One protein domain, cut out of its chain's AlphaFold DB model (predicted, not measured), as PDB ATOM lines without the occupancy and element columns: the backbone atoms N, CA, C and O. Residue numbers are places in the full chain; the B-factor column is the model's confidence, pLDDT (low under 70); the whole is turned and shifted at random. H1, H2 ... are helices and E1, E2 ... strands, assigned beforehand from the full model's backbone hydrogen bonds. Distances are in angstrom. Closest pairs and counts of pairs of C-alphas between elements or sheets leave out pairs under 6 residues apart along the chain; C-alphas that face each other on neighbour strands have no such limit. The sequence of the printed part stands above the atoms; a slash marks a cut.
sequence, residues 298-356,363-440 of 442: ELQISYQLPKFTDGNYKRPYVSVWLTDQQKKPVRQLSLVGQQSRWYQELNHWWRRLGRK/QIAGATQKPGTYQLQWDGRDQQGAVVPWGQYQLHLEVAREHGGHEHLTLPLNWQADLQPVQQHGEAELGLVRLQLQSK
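Overview. This is residues 298 to 356 and 363 to 440 of the 442 residues of the protein "FAD:protein FMN transferase" of Rheinheimera tangshanensis (UniProt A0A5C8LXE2). Two antiparallel sheets of four strands lie face to face as a sandwich, their strands crossed at 30 degrees, and two short helices, H1 and H2, cover part of the outside of the sheet E3 E2 E5 E6. The other sheet, E4 E1 E8 E7, has no named helix on it. The printed part has 137 residues, with eight named strands and two named helices in the order E1 E2 E3 H1 H2 E4 E5 E6 E7 E8, and its class is mostly strand, with strands holding 63 of the 75 residues in named elements. The whole is compact, with a radius of gyration of the C-alphas of 14.7 A and spans of 46 by 31 by 23 A.

Along the chain. Find C-alpha 298 at (43.596, 12.457, 11.006); from there E1 runs to residue 305, 22.6 A. Next come E2, residues 317 to 324, 23.3 A, and E3, residues 329 to 336, 17.7 A, which bends by 59 degrees at residue 333. H1 is residues 340 to 345 and H2 residues 347 to 352. After the cut look for E4, residues 372 to 378, 20.1 A. E5, residues 391 to 400, spans 29.5 A from C-alpha 391 at (30.411, 5.891, 13.927), and E6, residues 406 to 415, spans 27.4 A. E7 is residues 422 to 425; E8, residues 432 to 439, runs 21.8 A to C-alpha 439 at (49.274, 9.042, 11.328).

Arrangement. Begin with E1, an inner strand antiparallel to E4 at 158 degrees, N 301 to O 376 2.8 A, and to E8 at 159 degrees, N 300 to O 436 2.8 A. E7 and E8 are a hairpin, N 433 to O 424 2.8 A. In the other sheet, E2 and E3 form a hairpin, N 320 to O 334 2.9 A; E2 is antiparallel to E5, N 317 to O 400 2.8 A; E5 and E6 form a hairpin, N 393 to O 413 2.8 A. Both sheets are twisted. Between them, the closest C-alphas of E3 and E4 are Leu 333 and Trp 378, 7.2 A apart. H1 and H2 are on the same face of E3 E2 E5 E6, at heights over the sheet of 8.1 A and 8.3 A. In H2 every O i to N i+4 pair is within hydrogen-bond range; in H1 0 of 2 are, with 2 of 3 O i to N i+3 pairs.

Size, cuts and confidence. The C-alphas of Gly 311 and Trp 390, the two farthest apart, are 46.9 A apart. Residues 357 to 362 are not printed; C-alphas 356 and 363 are 13.7 A apart across the cut. The links E1 to E2 and E4 to E5 are long. The mean pLDDT of the printed part is 90.0, with residues 311, 363 and 440 under 70.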
ATOM      1  N   GLU A 298      44.339  11.426  11.719       87.50
ATOM      2  CA  GLU A 298      43.596  12.457  11.006       87.50
ATOM      3  C   GLU A 298      43.119  11.905   9.663       87.50
ATOM      4  O   GLU A 298      43.751  11.037   9.058       87.50
ATOM      5  N   LEU A 299      41.951  12.359   9.212       92.06
ATOM      6  CA  LEU A 299      41.404  11.941   7.930       92.06
ATOM      7  C   LEU A 299      41.949  12.862   6.840       92.06
ATOM      8  O   LEU A 299      41.534  14.018   6.739       92.06
ATOM      9  N   GLN A 300      42.824  12.337   5.988       94.06
ATOM     10  CA  GLN A 300      43.185  12.997   4.744       94.06
ATOM     11  C   GLN A 300      42.083  12.764   3.710       94.06
ATOM     12  O   GLN A 300      41.718  11.630   3.388       94.06
ATOM     13  N   ILE A 301      41.588  13.857   3.146       96.06
ATOM     14  CA  ILE A 301      40.590  13.883   2.085       96.06
ATOM     15  C   ILE A 301      41.267  14.490   0.867       96.06
ATOM     16  O   ILE A 301      41.584  15.678   0.858       96.06
ATOM     17  N   SER A 302      41.491  13.696  -0.172       96.75
ATOM     18  CA  SER A 302      41.978  14.206  -1.452       96.75
ATOM     19  C   SER A 302      40.890  14.150  -2.507       96.75
ATOM     20  O   SER A 302      40.201  13.138  -2.601       96.75
ATOM     21  N   TYR A 303      40.765  15.194  -3.318       97.19
ATOM     22  CA  TYR A 303      39.846  15.224  -4.453       97.19
ATOM     23  C   TYR A 303      40.493  15.887  -5.664       97.19
ATOM     24  O   TYR A 303      41.392  16.723  -5.537       97.19
ATOM     25  N   GLN A 304      40.041  15.500  -6.850       97.12
ATOM     26  CA  GLN A 304      40.542  16.022  -8.114       97.12
ATOM     27  C   GLN A 304      39.486  16.870  -8.808       97.12
ATOM     28  O   GLN A 304      38.331  16.465  -8.913       97.12
ATOM     29  N   LEU A 305      39.909  18.020  -9.323       95.19
ATOM     30  CA  LEU A 305      39.123  18.840 -10.235       95.19
ATOM     31  C   LEU A 305      39.662  18.641 -11.659       95.19
ATOM     32  O   LEU A 305      40.842  18.938 -11.900       95.19
ATOM     33  N   PRO A 306      38.847  18.126 -12.596       92.69
ATOM     34  CA  PRO A 306      39.288  17.840 -13.950       92.69
ATOM     35  C   PRO A 306      39.582  19.121 -14.734       92.69
ATOM     36  O   PRO A 306      39.093  20.216 -14.440       92.69
ATOM     37  N   LYS A 307      40.427  18.985 -15.759       89.25
ATOM     38  CA  LYS A 307      40.711  20.068 -16.699       89.25
ATOM     39  C   LYS A 307      39.724  19.989 -17.855       89.25
ATOM     40  O   LYS A 307      39.726  19.013 -18.594       89.25
ATOM     41  N   PHE A 308      38.960  21.055 -18.050       86.06
ATOM     42  CA  PHE A 308      38.091  21.211 -19.211       86.06
ATOM     43  C   PHE A 308      38.821  21.965 -20.324       86.06
ATOM     44  O   PHE A 308      39.648  22.843 -20.062       86.06
ATOM     45  N   THR A 309      38.531  21.607 -21.572       78.31
ATOM     46  CA  THR A 309      39.133  22.204 -22.776       78.31
ATOM     47  C   THR A 309      38.301  23.342 -23.370       78.31
ATOM     48  O   THR A 309      38.672  23.898 -24.401       78.31
ATOM     49  N   ASP A 310      37.195  23.710 -22.726       76.31
ATOM     50  CA  ASP A 310      36.266  24.720 -23.228       76.31
ATOM     51  C   ASP A 310      36.865  26.130 -23.139       76.31
ATOM     52  O   ASP A 310      37.410  26.533 -22.108       76.31
ATOM     53  N   GLY A 311      36.699  26.928 -24.200       65.75
ATOM     54  CA  GLY A 311      37.225  28.299 -24.268       65.75
ATOM     55  C   GLY A 311      36.666  29.261 -23.207       65.75
ATOM     56  O   GLY A 311      37.278  30.287 -22.934       65.75
ATOM     57  N   ASN A 312      35.544  28.909 -22.567       73.56
ATOM     58  CA  ASN A 312      34.867  29.701 -21.532       73.56
ATOM     59  C   ASN A 312      34.943  29.062 -20.132       73.56
ATOM     60  O   ASN A 312      34.019  29.208 -19.333       73.56
ATOM     61  N   TYR A 313      36.025  28.349 -19.809       80.56
ATOM     62  CA  TYR A 313      36.183  27.716 -18.498       80.56
ATOM     63  C   TYR A 313      36.094  28.724 -17.334       80.56
ATOM     64  O   TYR A 313      36.902  29.650 -17.208       80.56
ATOM     65  N   LYS A 314      35.122  28.502 -16.444       85.56
ATOM     66  CA  LYS A 314      34.970  29.204 -15.165       85.56
ATOM     67  C   LYS A 314      35.467  28.315 -14.035       85.56
ATOM     68  O   LYS A 314      35.279  27.101 -14.067       85.56
ATOM     69  N   ARG A 315      36.120  28.921 -13.038       88.00
ATOM     70  CA  ARG A 315      36.597  28.171 -11.871       88.00
ATOM     71  C   ARG A 315      35.392  27.630 -11.094       88.00
ATOM     72  O   ARG A 315      34.453  28.397 -10.882       88.00
ATOM     73  N   PRO A 316      35.417  26.358 -10.677       90.81
ATOM     74  CA  PRO A 316      34.310  25.772  -9.949       90.81
ATOM     75  C   PRO A 316      34.183  26.358  -8.543       90.81
ATOM     76  O   PRO A 316      35.169  26.744  -7.904       90.81
ATOM     77  N   TYR A 317      32.946  26.362  -8.070       93.06
ATOM     78  CA  TYR A 317      32.577  26.446  -6.669       93.06
ATOM     79  C   TYR A 317      32.636  25.031  -6.116       93.06
ATOM     80  O   TYR A 317      32.152  24.105  -6.765       93.06
ATOM     81  N   VAL A 318      33.252  24.858  -4.950       94.62
ATOM     82  CA  VAL A 318      33.391  23.544  -4.314       94.62
ATOM     83  C   VAL A 318      33.031  23.669  -2.846       94.62
ATOM     84  O   VAL A 318      33.479  24.599  -2.172       94.62
ATOM     85  N   SER A 319      32.245  22.725  -2.343       95.31
ATOM     86  CA  SER A 319      31.998  22.566  -0.916       95.31
ATOM     87  C   SER A 319      32.280  21.138  -0.482       95.31
ATOM     88  O   SER A 319      31.864  20.188  -1.142       95.31
ATOM     89  N   VAL A 320      32.979  21.004   0.644       96.19
ATOM     90  CA  VAL A 320      33.257  19.731   1.307       96.19
ATOM     91  C   VAL A 320      32.774  19.827   2.750       96.19
ATOM     92  O   VAL A 320      33.211  20.708   3.498       96.19
ATOM     93  N   TRP A 321      31.863  18.941   3.152       96.06
ATOM     94  CA  TRP A 321      31.293  18.940   4.503       96.06
ATOM     95  C   TRP A 321      30.909  17.536   4.975       96.06
ATOM     96  O   TRP A 321      30.716  16.619   4.176       96.06
ATOM     97  N   LEU A 322      30.773  17.390   6.291       96.75
ATOM     98  CA  LEU A 322      30.358  16.158   6.957       96.75
ATOM     99  C   LEU A 322      28.933  16.268   7.497       96.75
ATOM    100  O   LEU A 322      28.542  17.308   8.039       96.75
ATOM    101  N   THR A 323      28.177  15.177   7.395       97.00
ATOM    102  CA  THR A 323      26.907  15.006   8.110       97.00
ATOM    103  C   THR A 323      26.856  13.697   8.891       97.00
ATOM    104  O   THR A 323      27.561  12.742   8.567       97.00
ATOM    105  N   ASP A 324      26.034  13.665   9.940       95.56
ATOM    106  CA  ASP A 324      25.690  12.437  10.664       95.56
ATOM    107  C   ASP A 324      24.657  11.585   9.891       95.56
ATOM    108  O   ASP A 324      24.160  11.973   8.829       95.56
ATOM    109  N   GLN A 325      24.286  10.418  10.430       93.00
ATOM    110  CA  GLN A 325      23.253   9.556   9.834       93.00
ATOM    111  C   GLN A 325      21.879  10.242   9.712       93.00
ATOM    112  O   GLN A 325      21.080   9.899   8.838       93.00
ATOM    113  N   GLN A 326      21.595  11.225  10.568       92.88
ATOM    114  CA  GLN A 326      20.382  12.042  10.543       92.88
ATOM    115  C   GLN A 326      20.493  13.217   9.555       92.88
ATOM    116  O   GLN A 326      19.581  14.045   9.459       92.88
ATOM    117  N   LYS A 327      21.577  13.270   8.771       91.19
ATOM    118  CA  LYS A 327      21.896  14.298   7.780       91.19
ATOM    119  C   LYS A 327      22.071  15.695   8.397       91.19
ATOM    120  O   LYS A 327      21.919  16.697   7.683       91.19
ATOM    121  N   LYS A 328      22.355  15.789   9.700       92.75
ATOM    122  CA  LYS A 328      22.697  17.048  10.369       92.75
ATOM    123  C   LYS A 328      24.162  17.388  10.087       92.75
ATOM    124  O   LYS A 328      24.998  16.488  10.106       92.75
ATOM    125  N   PRO A 329      24.493  18.662   9.817       92.75
ATOM    126  CA  PRO A 329      25.879  19.058   9.613       92.75
ATOM    127  C   PRO A 329      26.725  18.850  10.868       92.75
ATOM    128  O   PRO A 329      26.329  19.280  11.947       92.75
ATOM    129  N   VAL A 330      27.890  18.234  10.686       94.62
ATOM    130  CA  VAL A 330      28.903  18.018  11.730       94.62
ATOM    131  C   VAL A 330      30.028  19.038  11.580       94.62
ATOM    132  O   VAL A 330      30.392  19.725  12.531       94.62
ATOM    133  N   ARG A 331      30.561  19.174  10.361       92.31
ATOM    134  CA  ARG A 331      31.727  20.015  10.080       92.31
ATOM    135  C   ARG A 331      31.708  20.541   8.647       92.31
ATOM    136  O   ARG A 331      31.531  19.753   7.719       92.31
ATOM    137  N   GLN A 332      31.934  21.844   8.455       91.88
ATOM    138  CA  GLN A 332      32.322  22.393   7.150       91.88
ATOM    139  C   GLN A 332      33.845  22.277   7.028       91.88
ATOM    140  O   GLN A 332      34.570  22.799   7.873       91.88
ATOM    141  N   LEU A 333      34.334  21.577   6.004       91.25
ATOM    142  CA  LEU A 333      35.768  21.325   5.814       91.25
ATOM    143  C   LEU A 333      36.392  22.287   4.805       91.25
ATOM    144  O   LEU A 333      37.521  22.733   4.981       91.25
ATOM    145  N   SER A 334      35.659  22.616   3.743       90.19
ATOM    146  CA  SER A 334      36.105  23.575   2.733       90.19
ATOM    147  C   SER A 334      34.918  24.182   2.014       90.19
ATOM    148  O   SER A 334      33.964  23.476   1.701       90.19
ATOM    149  N   LEU A 335      34.974  25.479   1.742       90.88
ATOM    150  CA  LEU A 335      34.056  26.170   0.847       90.88
ATOM    151  C   LEU A 335      34.888  27.114  -0.011       90.88
ATOM    152  O   LEU A 335      35.612  27.940   0.532       90.88
ATOM    153  N   VAL A 336      34.806  27.006  -1.332       88.38
ATOM    154  CA  VAL A 336      35.555  27.873  -2.250       88.38
ATOM    155  C   VAL A 336      34.649  28.391  -3.353       88.38
ATOM    156  O   VAL A 336      33.786  27.676  -3.859       88.38
ATOM    157  N   GLY A 337      34.864  29.647  -3.732       85.81
ATOM    158  CA  GLY A 337      34.052  30.334  -4.727       85.81
ATOM    159  C   GLY A 337      34.432  31.808  -4.863       85.81
ATOM    160  O   GLY A 337      35.299  32.325  -4.146       85.81
ATOM    161  N   GLN A 338      33.830  32.478  -5.844       76.00
ATOM    162  CA  GLN A 338      34.130  33.876  -6.175       76.00
ATOM    163  C   GLN A 338      32.986  34.845  -5.870       76.00
ATOM    164  O   GLN A 338      33.271  35.937  -5.391       76.00
ATOM    165  N   GLN A 339      31.733  34.483  -6.150       78.50
ATOM    166  CA  GLN A 339      30.577  35.379  -6.045       78.50
ATOM    167  C   GLN A 339      29.420  34.698  -5.303       78.50
ATOM    168  O   GLN A 339      29.003  33.610  -5.709       78.50
ATOM    169  N   SER A 340      28.838  35.375  -4.303       75.69
ATOM    170  CA  SER A 340      27.724  34.868  -3.478       75.69
ATOM    171  C   SER A 340      26.590  34.207  -4.280       75.69
ATOM    172  O   SER A 340      26.099  33.135  -3.920       75.69
ATOM    173  N   ARG A 341      26.198  34.799  -5.422       81.50
ATOM    174  CA  ARG A 341      25.065  34.311  -6.232       81.50
ATOM    175  C   ARG A 341      25.220  32.860  -6.689       81.50
ATOM    176  O   ARG A 341      24.230  32.146  -6.786       81.50
ATOM    177  N   TRP A 342      26.449  32.426  -6.952       85.81
ATOM    178  CA  TRP A 342      26.724  31.122  -7.547       85.81
ATOM    179  C   TRP A 342      26.876  30.007  -6.514       85.81
ATOM    180  O   TRP A 342      26.797  28.839  -6.875       85.81
ATOM    181  N   TYR A 343      26.996  30.319  -5.219       87.56
ATOM    182  CA  TYR A 343      26.940  29.274  -4.189       87.56
ATOM    183  C   TYR A 343      25.555  28.628  -4.082       87.56
ATOM    184  O   TYR A 343      25.431  27.545  -3.515       87.56
ATOM    185  N   GLN A 344      24.518  29.263  -4.632       89.56
ATOM    186  CA  GLN A 344      23.187  28.667  -4.744       89.56
ATOM    187  C   GLN A 344      23.178  27.466  -5.697       89.56
ATOM    188  O   GLN A 344      22.375  26.557  -5.505       89.56
ATOM    189  N   GLU A 345      24.111  27.421  -6.658       91.56
ATOM    190  CA  GLU A 345      24.278  26.283  -7.570       91.56
ATOM    191  C   GLU A 345      24.799  25.037  -6.847       91.56
ATOM    192  O   GLU A 345      24.546  23.917  -7.285       91.56
ATOM    193  N   LEU A 346      25.451  25.202  -5.687       93.69
ATOM    194  CA  LEU A 346      25.713  24.111  -4.748       93.69
ATOM    195  C   LEU A 346      24.413  23.771  -3.995       93.69
ATOM    196  O   LEU A 346      24.277  24.012  -2.797       93.69
ATOM    197  N   ASN A 347      23.409  23.279  -4.719       93.44
ATOM    198  CA  ASN A 347      22.037  23.085  -4.251       93.44
ATOM    199  C   ASN A 347      21.919  22.265  -2.952       93.44
ATOM    200  O   ASN A 347      21.048  22.543  -2.113       93.44
ATOM    201  N   HIS A 348      22.740  21.225  -2.780       94.62
ATOM    202  CA  HIS A 348      22.691  20.373  -1.591       94.62
ATOM    203  C   HIS A 348      23.273  21.090  -0.375       94.62
ATOM    204  O   HIS A 348      22.643  21.117   0.690       94.62
ATOM    205  N   TRP A 349      24.432  21.713  -0.543       94.88
ATOM    206  CA  TRP A 349      25.084  22.525   0.466       94.88
ATOM    207  C   TRP A 349      24.245  23.751   0.836       94.88
ATOM    208  O   TRP A 349      24.008  24.001   2.021       94.88
ATOM    209  N   TRP A 350      23.713  24.475  -0.152       92.31
ATOM    210  CA  TRP A 350      22.934  25.698   0.039       92.31
ATOM    211  C   TRP A 350      21.734  25.453   0.951       92.31
ATOM    212  O   TRP A 350      21.523  26.172   1.925       92.31
ATOM    213  N   ARG A 351      20.968  24.382   0.711       91.19
ATOM    214  CA  ARG A 351      19.804  24.042   1.549       91.19
ATOM    215  C   ARG A 351      20.184  23.664   2.984       91.19
ATOM    216  O   ARG A 351      19.382  23.878   3.897       91.19
ATOM    217  N   ARG A 352      21.365  23.083   3.204       90.19
ATOM    218  CA  ARG A 352      21.788  22.566   4.519       90.19
ATOM    219  C   ARG A 352      22.514  23.605   5.367       90.19
ATOM    220  O   ARG A 352      22.223  23.727   6.558       90.19
ATOM    221  N   LEU A 353      23.444  24.320   4.748       87.31
ATOM    222  CA  LEU A 353      24.424  25.185   5.394       87.31
ATOM    223  C   LEU A 353      24.311  26.625   4.886       87.31
ATOM    224  O   LEU A 353      24.080  27.522   5.695       87.31
ATOM    225  N   GLY A 354      24.371  26.837   3.567       85.12
ATOM    226  CA  GLY A 354      24.462  28.178   2.976       85.12
ATOM    227  C   GLY A 354      23.286  29.107   3.302       85.12
ATOM    228  O   GLY A 354      23.483  30.219   3.784       85.12
ATOM    229  N   ARG A 355      22.041  28.645   3.132       85.19
ATOM    230  CA  ARG A 355      20.832  29.485   3.254       85.19
ATOM    231  C   ARG A 355      20.619  30.123   4.627       85.19
ATOM    232  O   ARG A 355      19.771  30.998   4.741       85.19
ATOM    233  N   LYS A 356      21.288  29.624   5.675       81.31
ATOM    234  CA  LYS A 356      21.109  30.131   7.041       81.31
ATOM    235  C   LYS A 356      21.735  31.513   7.203       81.31
ATOM    236  O   LYS A 356      21.116  32.362   7.823       81.31
ATOM    237  N   GLN A 363      32.275  35.609   3.099       67.25
ATOM    238  CA  GLN A 363      33.241  35.843   4.166       67.25
ATOM    239  C   GLN A 363      33.939  34.542   4.593       67.25
ATOM    240  O   GLN A 363      35.115  34.561   4.918       67.25
ATOM    241  N   ILE A 364      33.262  33.393   4.564       71.56
ATOM    242  CA  ILE A 364      33.860  32.107   4.978       71.56
ATOM    243  C   ILE A 364      34.464  31.303   3.819       71.56
ATOM    244  O   ILE A 364      35.098  30.273   4.040       71.56
ATOM    245  N   ALA A 365      34.232  31.718   2.573       76.38
ATOM    246  CA  ALA A 365      34.672  30.974   1.403       76.38
ATOM    247  C   ALA A 365      36.101  31.334   0.972       76.38
ATOM    248  O   ALA A 365      36.416  32.487   0.680       76.38
ATOM    249  N   GLY A 366      36.951  30.321   0.822       72.31
ATOM    250  CA  GLY A 366      38.344  30.443   0.410       72.31
ATOM    251  C   GLY A 366      38.557  30.817  -1.064       72.31
ATOM    252  O   GLY A 366      37.636  31.122  -1.832       72.31
ATOM    253  N   ALA A 367      39.826  30.808  -1.478       73.25
ATOM    254  CA  ALA A 367      40.215  31.097  -2.856       73.25
ATOM    255  C   ALA A 367      39.738  30.005  -3.828       73.25
ATOM    256  O   ALA A 367      39.817  28.812  -3.545       73.25
ATOM    257  N   THR A 368      39.288  30.421  -5.015       75.44
ATOM    258  CA  THR A 368      38.873  29.478  -6.069       75.44
ATOM    259  C   THR A 368      39.997  28.571  -6.538       75.44
ATOM    260  O   THR A 368      41.144  28.993  -6.707       75.44
ATOM    261  N   GLN A 369      39.616  27.339  -6.845       83.12
ATOM    262  CA  GLN A 369      40.515  26.275  -7.249       83.12
ATOM    263  C   GLN A 369      40.608  26.170  -8.778       83.12
ATOM    264  O   GLN A 369      39.679  26.502  -9.518       83.12
ATOM    265  N   LYS A 370      41.785  25.781  -9.263       88.00
ATOM    266  CA  LYS A 370      42.053  25.469 -10.672       88.00
ATOM    267  C   LYS A 370      41.897  23.951 -10.872       88.00
ATOM    268  O   LYS A 370      41.753  23.226  -9.896       88.00
ATOM    269  N   PRO A 371      41.946  23.441 -12.108       92.12
ATOM    270  CA  PRO A 371      42.119  22.008 -12.309       92.12
ATOM    271  C   PRO A 371      43.370  21.506 -11.577       92.12
ATOM    272  O   PRO A 371      44.420  22.149 -11.648       92.12
ATOM    273  N   GLY A 372      43.257  20.385 -10.867       94.06
ATOM    274  CA  GLY A 372      44.328  19.875 -10.015       94.06
ATOM    275  C   GLY A 372      43.846  18.912  -8.933       94.06
ATOM    276  O   GLY A 372      42.664  18.592  -8.850       94.06
ATOM    277  N   THR A 373      44.785  18.443  -8.109       95.50
ATOM    278  CA  THR A 373      44.497  17.634  -6.915       95.50
ATOM    279  C   THR A 373      44.580  18.516  -5.677       95.50
ATOM    280  O   THR A 373      45.528  19.287  -5.530       95.50
ATOM    281  N   TYR A 374      43.600  18.377  -4.796       94.38
ATOM    282  CA  TYR A 374      43.474  19.121  -3.550       94.38
ATOM    283  C   TYR A 374      43.460  18.159  -2.373       94.38
ATOM    284  O   TYR A 374      42.993  17.029  -2.508       94.38
ATOM    285  N   GLN A 375      43.974  18.612  -1.232       93.25
ATOM    286  CA  GLN A 375      44.007  17.855   0.013       93.25
ATOM    287  C   GLN A 375      43.416  18.702   1.137       93.25
ATOM    288  O   GLN A 375      43.706  19.891   1.248       93.25
ATOM    289  N   LEU A 376      42.575  18.070   1.944       91.69
ATOM    290  CA  LEU A 376      42.027  18.591   3.185       91.69
ATOM    291  C   LEU A 376      42.341  17.592   4.293       91.69
ATOM    292  O   LEU A 376      42.436  16.389   4.041       91.69
ATOM    293  N   GLN A 377      42.455  18.093   5.513       90.25
ATOM    294  CA  GLN A 377      42.607  17.281   6.711       90.25
ATOM    295  C   GLN A 377      41.417  17.531   7.626       90.25
ATOM    296  O   GLN A 377      40.943  18.662   7.759       90.25
ATOM    297  N   TRP A 378      40.923  16.460   8.234       90.88
ATOM    298  CA  TRP A 378      39.945  16.536   9.302       90.88
ATOM    299  C   TRP A 378      40.496  15.860  10.549       90.88
ATOM    300  O   TRP A 378      40.902  14.699  10.534       90.88
ATOM    301  N   ASP A 379      40.481  16.605  11.641       86.31
ATOM    302  CA  ASP A 379      41.061  16.247  12.928       86.31
ATOM    303  C   ASP A 379      40.110  15.441  13.827       86.31
ATOM    304  O   ASP A 379      40.432  15.178  14.989       86.31
ATOM    305  N   GLY A 380      38.939  15.060  13.311       89.56
ATOM    306  CA  GLY A 380      37.914  14.341  14.061       89.56
ATOM    307  C   GLY A 380      37.035  15.241  14.932       89.56
ATOM    308  O   GLY A 380      36.392  14.725  15.843       89.56
ATOM    309  N   ARG A 381      36.999  16.563  14.702       89.56
ATOM    310  CA  ARG A 381      36.160  17.498  15.475       89.56
ATOM    311  C   ARG A 381      34.988  18.081  14.704       89.56
ATOM    312  O   ARG A 381      35.036  18.259  13.485       89.56
ATOM    313  N   ASP A 382      33.934  18.426  15.429       91.56
ATOM    314  CA  ASP A 382      32.810  19.180  14.886       91.56
ATOM    315  C   ASP A 382      33.141  20.679  14.753       91.56
ATOM    316  O   ASP A 382      34.259  21.138  15.008       91.56
ATOM    317  N   GLN A 383      32.177  21.472  14.287       88.88
ATOM    318  CA  GLN A 383      32.339  22.920  14.121       88.88
ATOM    319  C   GLN A 383      32.580  23.669  15.448       88.88
ATOM    320  O   GLN A 383      33.134  24.765  15.437       88.88
ATOM    321  N   GLN A 384      32.169  23.093  16.578       89.25
ATOM    322  CA  GLN A 384      32.298  23.656  17.923       89.25
ATOM    323  C   GLN A 384      33.586  23.195  18.621       89.25
ATOM    324  O   GLN A 384      33.867  23.633  19.734       89.25
ATOM    325  N   GLY A 385      34.380  22.339  17.975       88.75
ATOM    326  CA  GLY A 385      35.611  21.783  18.532       88.75
ATOM    327  C   GLY A 385      35.394  20.545  19.402       88.75
ATOM    328  O   GLY A 385      36.359  20.070  20.003       88.75
ATOM    329  N   ALA A 386      34.176  20.000  19.471       89.62
ATOM    330  CA  ALA A 386      33.910  18.753  20.177       89.62
ATOM    331  C   ALA A 386      34.443  17.564  19.374       89.62
ATOM    332  O   ALA A 386      34.366  17.547  18.143       89.62
ATOM    333  N   VAL A 387      34.966  16.557  20.071       88.12
ATOM    334  CA  VAL A 387      35.384  15.301  19.445       88.12
ATOM    335  C   VAL A 387      34.165  14.585  18.874       88.12
ATOM    336  O   VAL A 387      33.154  14.397  19.553       88.12
ATOM    337  N   VAL A 388      34.273  14.172  17.614       90.50
ATOM    338  CA  VAL A 388      33.232  13.429  16.910       90.50
ATOM    339  C   VAL A 388      33.365  11.936  17.230       90.50
ATOM    340  O   VAL A 388      34.429  11.359  16.988       90.50
ATOM    341  N   PRO A 389      32.308  11.292  17.765       90.25
ATOM    342  CA  PRO A 389      32.370   9.894  18.177       90.25
ATOM    343  C   PRO A 389      32.545   8.862  17.051       90.25
ATOM    344  O   PRO A 389      32.242   9.096  15.889       90.25
ATOM    345  N   TRP A 390      32.902   7.659  17.506       90.56
ATOM    346  CA  TRP A 390      32.694   6.335  16.950       90.56
ATOM    347  C   TRP A 390      31.490   6.259  16.027       90.56
ATOM    348  O   TRP A 390      30.394   6.190  16.584       90.56
ATOM    349  N   GLY A 391      31.609   6.216  14.695       93.12
ATOM    350  CA  GLY A 391      30.411   5.891  13.927       93.12
ATOM    351  C   GLY A 391      30.367   6.228  12.453       93.12
ATOM    352  O   GLY A 391      31.354   6.468  11.769       93.12
ATOM    353  N   GLN A 392      29.136   6.193  11.962       95.38
ATOM    354  CA  GLN A 392      28.805   6.336  10.558       95.38
ATOM    355  C   GLN A 392      28.451   7.787  10.250       95.38
ATOM    356  O   GLN A 392      27.526   8.361  10.828       95.38
ATOM    357  N   TYR A 393      29.149   8.334   9.273       96.50
ATOM    358  CA  TYR A 393      29.001   9.689   8.780       96.50
ATOM    359  C   TYR A 393      28.948   9.670   7.257       96.50
ATOM    360  O   TYR A 393      29.180   8.650   6.603       96.50
ATOM    361  N   GLN A 394      28.631  10.820   6.681       96.44
ATOM    362  CA  GLN A 394      28.671  11.026   5.244       96.44
ATOM    363  C   GLN A 394      29.570  12.210   4.935       96.44
ATOM    364  O   GLN A 394      29.352  13.309   5.451       96.44
ATOM    365  N   LEU A 395      30.563  11.981   4.079       97.25
ATOM    366  CA  LEU A 395      31.306  13.054   3.446       97.25
ATOM    367  C   LEU A 395      30.597  13.447   2.158       97.25
ATOM    368  O   LEU A 395      30.301  12.600   1.318       97.25
ATOM    369  N   HIS A 396      30.376  14.740   1.999       97.88
ATOM    370  CA  HIS A 396      29.798  15.316   0.801       97.88
ATOM    371  C   HIS A 396      30.839  16.176   0.100       97.88
ATOM    372  O   HIS A 396      31.509  16.982   0.749       97.88
ATOM    373  N   LEU A 397      30.948  16.015  -1.216       97.75
ATOM    374  CA  LEU A 397      31.659  16.926  -2.101       97.75
ATOM    375  C   LEU A 397      30.672  17.404  -3.153       97.75
ATOM    376  O   LEU A 397      30.087  16.597  -3.868       97.75
ATOM    377  N   GLU A 398      30.476  18.710  -3.244       97.25
ATOM    378  CA  GLU A 398      29.620  19.313  -4.257       97.25
ATOM    379  C   GLU A 398      30.418  20.326  -5.062       97.25
ATOM    380  O   GLU A 398      31.126  21.156  -4.489       97.25
ATOM    381  N   VAL A 399      30.301  20.237  -6.382       96.12
ATOM    382  CA  VAL A 399      30.999  21.075  -7.348       96.12
ATOM    383  C   VAL A 399      29.984  21.677  -8.303       96.12
ATOM    384  O   VAL A 399      29.107  20.981  -8.804       96.12
ATOM    385  N   ALA A 400      30.110  22.972  -8.575       94.00
ATOM    386  CA  ALA A 400      29.318  23.656  -9.588       94.00
ATOM    387  C   ALA A 400      30.180  24.659 -10.358       94.00
ATOM    388  O   ALA A 400      30.971  25.392  -9.762       94.00
ATOM    389  N   ARG A 401      30.014  24.738 -11.678       90.31
ATOM    390  CA  ARG A 401      30.621  25.791 -12.509       90.31
ATOM    391  C   ARG A 401      29.563  26.783 -12.971       90.31
ATOM    392  O   ARG A 401      28.452  26.397 -13.320       90.31
ATOM    393  N   GLU A 402      29.927  28.063 -13.041       87.00
ATOM    394  CA  GLU A 402      29.050  29.097 -13.607       87.00
ATOM    395  C   GLU A 402      28.700  28.728 -15.055       87.00
ATOM    396  O   GLU A 402      29.592  28.648 -15.903       87.00
ATOM    397  N   HIS A 403      27.415  28.486 -15.324       83.31
ATOM    398  CA  HIS A 403      26.922  27.991 -16.619       83.31
ATOM    399  C   HIS A 403      27.564  26.670 -17.093       83.31
ATOM    400  O   HIS A 403      27.569  26.386 -18.291       83.31
ATOM    401  N   GLY A 404      28.138  25.885 -16.181       85.25
ATOM    402  CA  GLY A 404      28.756  24.596 -16.478       85.25
ATOM    403  C   GLY A 404      27.998  23.444 -15.832       85.25
ATOM    404  O   GLY A 404      26.789  23.523 -15.621       85.25
ATOM    405  N   GLY A 405      28.714  22.360 -15.539       89.88
ATOM    406  CA  GLY A 405      28.138  21.216 -14.848       89.88
ATOM    407  C   GLY A 405      28.027  21.433 -13.344       89.88
ATOM    408  O   GLY A 405      28.641  22.327 -12.747       89.88
ATOM    409  N   HIS A 406      27.217  20.569 -12.751       94.88
ATOM    410  CA  HIS A 406      27.028  20.412 -11.320       94.88
ATOM    411  C   HIS A 406      27.201  18.934 -10.994       94.88
ATOM    412  O   HIS A 406      26.715  18.075 -11.729       94.88
ATOM    413  N   GLU A 407      27.889  18.645  -9.900       96.75
ATOM    414  CA  GLU A 407      28.029  17.290  -9.396       96.75
ATOM    415  C   GLU A 407      28.028  17.289  -7.870       96.75
ATOM    416  O   GLU A 407      28.699  18.100  -7.233       96.75
ATOM    417  N   HIS A 408      27.297  16.349  -7.275       97.44
ATOM    418  CA  HIS A 408      27.318  16.100  -5.840       97.44
ATOM    419  C   HIS A 408      27.631  14.629  -5.576       97.44
ATOM    420  O   HIS A 408      26.823  13.745  -5.853       97.44
ATOM    421  N   LEU A 409      28.798  14.387  -4.988       97.31
ATOM    422  CA  LEU A 409      29.288  13.078  -4.597       97.31
ATOM    423  C   LEU A 409      29.135  12.900  -3.085       97.31
ATOM    424  O   LEU A 409      29.504  13.776  -2.302       97.31
ATOM    425  N   THR A 410      28.602  11.758  -2.658       96.44
ATOM    426  CA  THR A 410      28.523  11.388  -1.239       96.44
ATOM    427  C   THR A 410      29.286  10.093  -1.008       96.44
ATOM    428  O   THR A 410      28.997   9.093  -1.660       96.44
ATOM    429  N   LEU A 411      30.226  10.112  -0.063       95.75
ATOM    430  CA  LEU A 411      31.010   8.952   0.344       95.75
ATOM    431  C   LEU A 411      30.607   8.544   1.769       95.75
ATOM    432  O   LEU A 411      30.550   9.406   2.655       95.75
ATOM    433  N   PRO A 412      30.345   7.252   2.029       94.19
ATOM    434  CA  PRO A 412      30.177   6.772   3.391       94.19
ATOM    435  C   PRO A 412      31.504   6.899   4.144       94.19
ATOM    436  O   PRO A 412      32.559   6.504   3.646       94.19
ATOM    437  N   LEU A 413      31.440   7.433   5.359       94.38
ATOM    438  CA  LEU A 413      32.574   7.559   6.262       94.38
ATOM    439  C   LEU A 413      32.267   6.778   7.539       94.38
ATOM    440  O   LEU A 413      31.584   7.280   8.427       94.38
ATOM    441  N   ASN A 414      32.774   5.550   7.640       93.31
ATOM    442  CA  ASN A 414      32.785   4.831   8.911       93.31
ATOM    443  C   ASN A 414      33.980   5.324   9.737       93.31
ATOM    444  O   ASN A 414      35.065   4.759   9.648       93.31
ATOM    445  N   TRP A 415      33.806   6.430  10.455       92.00
ATOM    446  CA  TRP A 415      34.848   7.046  11.267       92.00
ATOM    447  C   TRP A 415      35.214   6.115  12.421       92.00
ATOM    448  O   TRP A 415      34.425   5.949  13.342       92.00
ATOM    449  N   GLN A 416      36.382   5.477  12.337       90.69
ATOM    450  CA  GLN A 416      36.942   4.566  13.337       90.69
ATOM    451  C   GLN A 416      38.460   4.424  13.127       90.69
ATOM    452  O   GLN A 416      38.973   4.810  12.081       90.69
ATOM    453  N   ALA A 417      39.178   3.862  14.102       86.94
ATOM    454  CA  ALA A 417      40.648   3.841  14.116       86.94
ATOM    455  C   ALA A 417      41.296   2.987  13.006       86.94
ATOM    456  O   ALA A 417      42.438   3.231  12.632       86.94
ATOM    457  N   ASP A 418      40.580   1.998  12.476       86.56
ATOM    458  CA  ASP A 418      41.020   1.080  11.420       86.56
ATOM    459  C   ASP A 418      40.316   1.352  10.078       86.56
ATOM    460  O   ASP A 418      40.213   0.454   9.233       86.56
ATOM    461  N   LEU A 419      39.813   2.583   9.878       88.88
ATOM    462  CA  LEU A 419      39.170   2.989   8.629       88.88
ATOM    463  C   LEU A 419      40.072   2.642   7.440       88.88
ATOM    464  O   LEU A 419      41.200   3.120   7.308       88.88
ATOM    465  N   GLN A 420      39.541   1.791   6.566       91.12
ATOM    466  CA  GLN A 420      40.196   1.429   5.319       91.12
ATOM    467  C   GLN A 420      40.067   2.576   4.314       91.12
ATOM    468  O   GLN A 420      39.043   3.267   4.319       91.12
ATOM    469  N   PRO A 421      41.061   2.780   3.431       91.69
ATOM    470  CA  PRO A 421      40.970   3.807   2.409       91.69
ATOM    471  C   PRO A 421      39.702   3.649   1.567       91.69
ATOM    472  O   PRO A 421      39.454   2.594   0.982       91.69
ATOM    473  N   VAL A 422      38.913   4.716   1.486       94.12
ATOM    474  CA  VAL A 422      37.719   4.777   0.638       94.12
ATOM    475  C   VAL A 422      38.077   5.582  -0.594       94.12
ATOM    476  O   VAL A 422      38.672   6.652  -0.482       94.12
ATOM    477  N   GLN A 423      37.720   5.091  -1.774       95.00
ATOM    478  CA  GLN A 423      37.914   5.833  -3.011       95.00
ATOM    479  C   GLN A 423      36.683   5.756  -3.900       95.00
ATOM    480  O   GLN A 423      36.052   4.706  -4.014       95.00
ATOM    481  N   GLN A 424      36.370   6.870  -4.545       96.56
ATOM    482  CA  GLN A 424      35.261   6.984  -5.475       96.56
ATOM    483  C   GLN A 424      35.629   7.994  -6.558       96.56
ATOM    484  O   GLN A 424      36.284   8.994  -6.274       96.56
ATOM    485  N   HIS A 425      35.245   7.720  -7.800       96.25
ATOM    486  CA  HIS A 425      35.373   8.691  -8.882       96.25
ATOM    487  C   HIS A 425      34.065   9.456  -9.023       96.25
ATOM    488  O   HIS A 425      32.993   8.858  -8.897       96.25
ATOM    489  N   GLY A 426      34.176  10.755  -9.280       94.81
ATOM    490  CA  GLY A 426      33.068  11.507  -9.837       94.81
ATOM    491  C   GLY A 426      32.811  11.152 -11.301       94.81
ATOM    492  O   GLY A 426      33.593  10.449 -11.947       94.81
ATOM    493  N   GLU A 427      31.682  11.627 -11.805       93.25
ATOM    494  CA  GLU A 427      31.204  11.375 -13.160       93.25
ATOM    495  C   GLU A 427      31.689  12.437 -14.152       93.25
ATOM    496  O   GLU A 427      31.948  12.106 -15.311       93.25
ATOM    497  N   ALA A 428      31.813  13.704 -13.729       91.38
ATOM    498  CA  ALA A 428      32.092  14.804 -14.654       91.38
ATOM    499  C   ALA A 428      32.897  15.971 -14.058       91.38
ATOM    500  O   ALA A 428      33.925  16.355 -14.614       91.38
ATOM    501  N   GLU A 429      32.428  16.569 -12.965       93.56
ATOM    502  CA  GLU A 429      33.022  17.748 -12.318       93.56
ATOM    503  C   GLU A 429      34.004  17.368 -11.196       93.56
ATOM    504  O   GLU A 429      34.814  18.196 -10.769       93.56
ATOM    505  N   LEU A 430      33.977  16.110 -10.749       95.69
ATOM    506  CA  LEU A 430      34.925  15.523  -9.807       95.69
ATOM    507  C   LEU A 430      35.695  14.362 -10.452       95.69
ATOM    508  O   LEU A 430      35.133  13.504 -11.123       95.69
ATOM    509  N   GLY A 431      37.006  14.322 -10.219       95.69
ATOM    510  CA  GLY A 431      37.845  13.165 -10.532       95.69
ATOM    511  C   GLY A 431      37.882  12.166  -9.373       95.69
ATOM    512  O   GLY A 431      36.876  11.913  -8.712       95.69
ATOM    513  N   LEU A 432      39.061  11.601  -9.098       97.06
ATOM    514  CA  LEU A 432      39.246  10.706  -7.959       97.06
ATOM    515  C   LEU A 432      39.090  11.464  -6.633       97.06
ATOM    516  O   LEU A 432      39.807  12.433  -6.372       97.06
ATOM    517  N   VAL A 433      38.210  10.958  -5.773       97.50
ATOM    518  CA  VAL A 433      38.108  11.308  -4.357       97.50
ATOM    519  C   VAL A 433      38.609  10.134  -3.528       97.50
ATOM    520  O   VAL A 433      38.213   8.992  -3.755       97.50
ATOM    521  N   ARG A 434      39.488  10.406  -2.563       96.50
ATOM    522  CA  ARG A 434      40.051   9.401  -1.659       96.50
ATOM    523  C   ARG A 434      40.043   9.901  -0.224       96.50
ATOM    524  O   ARG A 434      40.462  11.026   0.039       96.50
ATOM    525  N   LEU A 435      39.601   9.030   0.674       95.50
ATOM    526  CA  LEU A 435      39.631   9.194   2.121       95.50
ATOM    527  C   LEU A 435      40.643   8.211   2.676       95.50
ATOM    528  O   LEU A 435      40.592   7.026   2.344       95.50
ATOM    529  N   GLN A 436      41.557   8.690   3.502       93.25
ATOM    530  CA  GLN A 436      42.576   7.847   4.101       93.25
ATOM    531  C   GLN A 436      42.919   8.371   5.488       93.25
ATOM    532  O   GLN A 436      43.127   9.569   5.663       93.25
ATOM    533  N   LEU A 437      42.995   7.470   6.465       90.50
ATOM    534  CA  LEU A 437      43.597   7.799   7.748       90.50
ATOM    535  C   LEU A 437      45.096   8.024   7.583       90.50
ATOM    536  O   LEU A 437      45.788   7.226   6.946       90.50
ATOM    537  N   GLN A 438      45.589   9.087   8.197       84.88
ATOM    538  CA  GLN A 438      47.008   9.359   8.337       84.88
ATOM    539  C   GLN A 438      47.406   9.372   9.798       84.88
ATOM    540  O   GLN A 438      46.659   9.864  10.644       84.88
ATOM    541  N   SER A 439      48.600   8.837  10.057       77.56
ATOM    542  CA  SER A 439      49.274   9.042  11.328       77.56
ATOM    543  C   SER A 439      49.712  10.503  11.432       77.56
ATOM    544  O   SER A 439      50.310  11.024  10.492       77.56
ATOM    545  N   LYS A 440      49.466  11.140  12.577       66.06
ATOM    546  CA  LYS A 440      49.959  12.491  12.893       66.06
ATOM    547  C   LYS A 440      51.489  12.546  13.018       66.06
ATOM    548  O   LYS A 440      52.067  13.619  12.888       66.06
TER     549      LYS A 440